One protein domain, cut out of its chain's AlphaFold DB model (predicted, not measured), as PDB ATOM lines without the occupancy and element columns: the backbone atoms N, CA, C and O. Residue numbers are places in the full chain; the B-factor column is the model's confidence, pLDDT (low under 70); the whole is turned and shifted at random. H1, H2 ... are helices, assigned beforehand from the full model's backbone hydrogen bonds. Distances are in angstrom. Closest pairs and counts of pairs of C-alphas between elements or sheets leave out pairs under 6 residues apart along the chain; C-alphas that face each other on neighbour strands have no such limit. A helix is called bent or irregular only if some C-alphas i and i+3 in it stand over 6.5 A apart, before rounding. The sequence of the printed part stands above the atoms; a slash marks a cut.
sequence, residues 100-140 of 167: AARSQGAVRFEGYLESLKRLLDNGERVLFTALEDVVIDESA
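This is residues 100 to 140 of the 167 residues of the protein "CopG family transcriptional regulator" of Robiginitomaculum sp (UniProt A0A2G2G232). A long straight helix, H1, and a short helix, H2, follow one another along an open rod, with a turn in the chain between them and no packing of one on the other. H1 makes the greater part of the length; the link of residues 122 to 125 leads across to H2, and a short tail, residues 136 to 140, follows H2. The printed part has 41 residues with two named helices, H1 then H2, and no named strand; the class is all helix. It is extended, with a radius of gyration of the C-alphas of 16.0 A and spans of 53 by 19 by 13 A.

H1 holds residues 100 to 121, Ala 100 to Asp 121, and measures 31.8 A from first to last C-alpha. It begins with C-alpha 100 at (6.111, 42.543, 4.263) and ends with C-alpha 121 at (31.578, 56.338, 17.402). H2 holds residues 126 to 135, Val 126 to Val 135, and measures 14.3 A; its last C-alpha, 135, is at (45.885, 37.930, 20.510). Neither helix is bent or irregular.

H1 and H2 are apart, with no C-alpha of the one within 8 A of the other. The link between them is tight, with 4 residues. Residues 100 to 140 stand free, with no C-alpha 8 or more apart along the chain within 10 A. In H1 every O i to N i+4 pair is within hydrogen-bond range; in H2 3 of 6 are, and 4 of 7 O i to N i+3 pairs.

The outline is a rod, and the two C-alphas farthest apart, those of Ala 100 and Ser 139, are 53.0 A apart. The printed part has no cut and no long link. The mean pLDDT of the printed part is 70.4; residues 123 to 140 are under 70, and the mean is 83 in H1 and 55 in H2.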
ATOM      1  N   ALA A 100       6.170  41.991   2.910       84.00
ATOM      2  CA  ALA A 100       6.111  42.543   4.263       84.00
ATOM      3  C   ALA A 100       7.298  42.073   5.125       84.00
ATOM      4  O   ALA A 100       7.918  42.865   5.829       84.00
ATOM      5  N   ALA A 101       7.693  40.802   5.010       82.38
ATOM      6  CA  ALA A 101       8.877  40.287   5.693       82.38
ATOM      7  C   ALA A 101      10.176  40.946   5.190       82.38
ATOM      8  O   ALA A 101      11.063  41.247   5.988       82.38
ATOM      9  N   ARG A 102      10.286  41.216   3.879       81.38
ATOM     10  CA  ARG A 102      11.424  41.948   3.296       81.38
ATOM     11  C   ARG A 102      11.508  43.386   3.802       81.38
ATOM     12  O   ARG A 102      12.595  43.806   4.193       81.38
ATOM     13  N   SER A 103      10.397  44.123   3.822       84.75
ATOM     14  CA  SER A 103      10.394  45.505   4.321       84.75
ATOM     15  C   SER A 103      10.736  45.566   5.810       84.75
ATOM     16  O   SER A 103      11.547  46.390   6.227       84.75
ATOM     17  N   GLN A 104      10.211  44.636   6.607       84.81
ATOM     18  CA  GLN A 104      10.534  44.560   8.028       84.81
ATOM     19  C   GLN A 104      11.994  44.150   8.278       84.81
ATOM     20  O   GLN A 104      12.618  44.635   9.222       84.81
ATOM     21  N   GLY A 105      12.562  43.295   7.423       83.19
ATOM     22  CA  GLY A 105      13.990  42.981   7.427       83.19
ATOM     23  C   GLY A 105      14.863  44.206   7.147       83.19
ATOM     24  O   GLY A 105      15.839  44.422   7.861       83.19
ATOM     25  N   ALA A 106      14.479  45.038   6.173       82.56
ATOM     26  CA  ALA A 106      15.187  46.280   5.856       82.56
ATOM     27  C   ALA A 106      15.190  47.258   7.043       82.56
ATOM     28  O   ALA A 106      16.252  47.732   7.435       82.56
ATOM     29  N   VAL A 107      14.040  47.458   7.698       87.69
ATOM     30  CA  VAL A 107      13.929  48.326   8.890       87.69
ATOM     31  C   VAL A 107      14.801  47.816  10.045       87.69
ATOM     32  O   VAL A 107      15.490  48.589  10.709       87.69
ATOM     33  N   ARG A 108      14.818  46.498  10.289       87.25
ATOM     34  CA  ARG A 108      15.690  45.900  11.317       87.25
ATOM     35  C   ARG A 108      17.172  46.088  10.992       87.25
ATOM     36  O   ARG A 108      17.966  46.314  11.902       87.25
ATOM     37  N   PHE A 109      17.540  45.999   9.715       81.12
ATOM     38  CA  PHE A 109      18.913  46.210   9.272       81.12
ATOM     39  C   PHE A 109      19.351  47.670   9.433       81.12
ATOM     40  O   PHE A 109      20.456  47.920   9.908       81.12
ATOM     41  N   GLU A 110      18.480  48.633   9.131       86.31
ATOM     42  CA  GLU A 110      18.744  50.055   9.386       86.31
ATOM     43  C   GLU A 110      18.981  50.331  10.879       86.31
ATOM     44  O   GLU A 110      19.982  50.953  11.232       86.31
ATOM     45  N   GLY A 111      18.150  49.777  11.770       86.06
ATOM     46  CA  GLY A 111      18.357  49.895  13.221       86.06
ATOM     47  C   GLY A 111      19.652  49.232  13.716       86.06
ATOM     48  O   GLY A 111      20.327  49.753  14.610       86.06
ATOM     49  N   TYR A 112      20.050  48.110  13.107       81.56
ATOM     50  CA  TYR A 112      21.365  47.509  13.343       81.56
ATOM     51  C   TYR A 112      22.496  48.446  12.905       81.56
ATOM     52  O   TYR A 112      23.437  48.646  13.669       81.56
ATOM     53  N   LEU A 113      22.401  49.061  11.722       85.69
ATOM     54  CA  LEU A 113      23.406  50.007  11.233       85.69
ATOM     55  C   LEU A 113      23.524  51.236  12.136       85.69
ATOM     56  O   LEU A 113      24.635  51.686  12.393       85.69
ATOM     57  N   GLU A 114      22.415  51.778  12.635       86.69
ATOM     58  CA  GLU A 114      22.449  52.877  13.606       86.69
ATOM     59  C   GLU A 114      23.130  52.465  14.914       86.69
ATOM     60  O   GLU A 114      23.949  53.212  15.450       86.69
ATOM     61  N   SER A 115      22.837  51.260  15.405       84.00
ATOM     62  CA  SER A 115      23.470  50.716  16.609       84.00
ATOM     63  C   SER A 115      24.968  50.474  16.397       84.00
ATOM     64  O   SER A 115      25.771  50.802  17.267       84.00
ATOM     65  N   LEU A 116      25.357  49.965  15.223       78.50
ATOM     66  CA  LEU A 116      26.750  49.758  14.836       78.50
ATOM     67  C   LEU A 116      27.503  51.087  14.724       78.50
ATOM     68  O   LEU A 116      28.623  51.186  15.211       78.50
ATOM     69  N   LYS A 117      26.888  52.115  14.128       79.88
ATOM     70  CA  LYS A 117      27.463  53.465  14.062       79.88
ATOM     71  C   LYS A 117      27.718  54.021  15.459       79.88
ATOM     72  O   LYS A 117      28.848  54.386  15.749       79.88
ATOM     73  N   ARG A 118      26.718  53.978  16.351       82.69
ATOM     74  CA  ARG A 118      26.880  54.416  17.752       82.69
ATOM     75  C   ARG A 118      27.991  53.658  18.472       82.69
ATOM     76  O   ARG A 118      28.758  54.256  19.214       82.69
ATOM     77  N   LEU A 119      28.089  52.349  18.249       76.62
ATOM     78  CA  LEU A 119      29.144  51.526  18.833       76.62
ATOM     79  C   LEU A 119      30.538  51.938  18.329       76.62
ATOM     80  O   LEU A 119      31.463  52.047  19.126       76.62
ATOM     81  N   LEU A 120      30.684  52.185  17.024       73.44
ATOM     82  CA  LEU A 120      31.948  52.622  16.421       73.44
ATOM     83  C   LEU A 120      32.338  54.044  16.851       73.44
ATOM     84  O   LEU A 120      33.512  54.283  17.126       73.44
ATOM     85  N   ASP A 121      31.368  54.955  16.956       78.94
ATOM     86  CA  ASP A 121      31.578  56.338  17.402       78.94
ATOM     87  C   ASP A 121      32.014  56.408  18.875       78.94
ATOM     88  O   ASP A 121      32.824  57.257  19.246       78.94
ATOM     89  N   ASN A 122      31.534  55.481  19.711       72.12
ATOM     90  CA  ASN A 122      31.916  55.385  21.121       72.12
ATOM     91  C   ASN A 122      33.331  54.814  21.335       72.12
ATOM     92  O   ASN A 122      33.831  54.838  22.457       72.12
ATOM     93  N   GLY A 123      33.988  54.284  20.294       59.50
ATOM     94  CA  GLY A 123      35.374  53.802  20.346       59.50
ATOM     95  C   GLY A 123      35.613  52.527  21.170       59.50
ATOM     96  O   GLY A 123      36.691  51.938  21.071       59.50
ATOM     97  N   GLU A 124      34.628  52.055  21.939       58.75
ATOM     98  CA  GLU A 124      34.701  50.795  22.676       58.75
ATOM     99  C   GLU A 124      34.620  49.616  21.708       58.75
ATOM    100  O   GLU A 124      33.553  49.168  21.279       58.75
ATOM    101  N   ARG A 125      35.784  49.067  21.365       60.66
ATOM    102  CA  ARG A 125      35.870  47.824  20.603       60.66
ATOM    103  C   ARG A 125      35.586  46.628  21.512       60.66
ATOM    104  O   ARG A 125      36.453  45.787  21.701       60.66
ATOM    105  N   VAL A 126      34.369  46.511  22.038       58.97
ATOM    106  CA  VAL A 126      33.988  45.453  22.999       58.97
ATOM    107  C   VAL A 126      34.321  44.042  22.477       58.97
ATOM    108  O   VAL A 126      34.778  43.187  23.231       58.97
ATOM    109  N   LEU A 127      34.165  43.810  21.167       58.28
ATOM    110  CA  LEU A 127      34.532  42.541  20.522       58.28
ATOM    111  C   LEU A 127      36.044  42.338  20.357       58.28
ATOM    112  O   LEU A 127      36.495  41.197  20.386       58.28
ATOM    113  N   PHE A 128      36.822  43.409  20.166       52.94
ATOM    114  CA  PHE A 128      38.274  43.289  20.041       52.94
ATOM    115  C   PHE A 128      38.950  43.221  21.401       52.94
ATOM    116  O   PHE A 128      39.846  42.415  21.527       52.94
ATOM    117  N   THR A 129      38.505  43.944  22.428       53.97
ATOM    118  CA  THR A 129      39.123  43.890  23.765       53.97
ATOM    119  C   THR A 129      39.079  42.478  24.359       53.97
ATOM    120  O   THR A 129      40.089  41.982  24.840       53.97
ATOM    121  N   ALA A 130      37.953  41.769  24.219       56.50
ATOM    122  CA  ALA A 130      37.839  40.372  24.652       56.50
ATOM    123  C   ALA A 130      38.698  39.390  23.823       56.50
ATOM    124  O   ALA A 130      38.973  38.277  24.268       56.50
ATOM    125  N   LEU A 131      39.095  39.783  22.609       53.16
ATOM    126  CA  LEU A 131      39.959  39.003  21.722       53.16
ATOM    127  C   LEU A 131      41.439  39.414  21.852       53.16
ATOM    128  O   LEU A 131      42.318  38.591  21.621       53.16
ATOM    129  N   GLU A 132      41.731  40.656  22.242       54.16
ATOM    130  CA  GLU A 132      43.074  41.211  22.434       54.16
ATOM    131  C   GLU A 132      43.796  40.538  23.602       54.16
ATOM    132  O   GLU A 132      44.964  40.199  23.432       54.16
ATOM    133  N   ASP A 133      43.089  40.198  24.689       53.19
ATOM    134  CA  ASP A 133      43.619  39.379  25.797       53.19
ATOM    135  C   ASP A 133      44.113  37.989  25.338       53.19
ATOM    136  O   ASP A 133      44.871  37.318  26.038       53.19
ATOM    137  N   VAL A 134      43.701  37.546  24.144       54.12
ATOM    138  CA  VAL A 134      44.109  36.273  23.528       54.12
ATOM    139  C   VAL A 134      45.116  36.476  22.381       54.12
ATOM    140  O   VAL A 134      45.805  35.529  22.001       54.12
ATOM    141  N   VAL A 135      45.213  37.682  21.805       53.75
ATOM    142  CA  VAL A 135      45.885  37.930  20.510       53.75
ATOM    143  C   VAL A 135      47.073  38.897  20.597       53.75
ATOM    144  O   VAL A 135      47.968  38.803  19.754       53.75
ATOM    145  N   ILE A 136      47.139  39.800  21.581       48.91
ATOM    146  CA  ILE A 136      48.241  40.770  21.681       48.91
ATOM    147  C   ILE A 136      49.288  40.280  22.683       48.91
ATOM    148  O   ILE A 136      49.180  40.482  23.886       48.91
ATOM    149  N   ASP A 137      50.351  39.683  22.155       56.66
ATOM    150  CA  ASP A 137      51.637  39.626  22.846       56.66
ATOM    151  C   ASP A 137      52.252  41.041  22.794       56.66
ATOM    152  O   ASP A 137      52.431  41.592  21.704       56.66
ATOM    153  N   GLU A 138      52.555  41.660  23.944       52.25
ATOM    154  CA  GLU A 138      53.158  43.010  24.056       52.25
ATOM    155  C   GLU A 138      54.441  43.166  23.218       52.25
ATOM    156  O   GLU A 138      54.844  44.277  22.862       52.25
ATOM    157  N   SER A 139      55.041  42.042  22.812       54.88
ATOM    158  CA  SER A 139      56.121  41.981  21.831       54.88
ATOM    159  C   SER A 139      55.760  42.566  20.453       54.88
ATOM    160  O   SER A 139      56.658  42.783  19.645       54.88
ATOM    161  N   ALA A 140      54.490  42.868  20.160       54.50
ATOM    162  CA  ALA A 140      54.031  43.441  18.893       54.50
ATOM    163  C   ALA A 140      54.492  44.892  18.636       54.50
ATOM    164  O   ALA A 140      54.523  45.318  17.477       54.50
TER     165      ALA A 140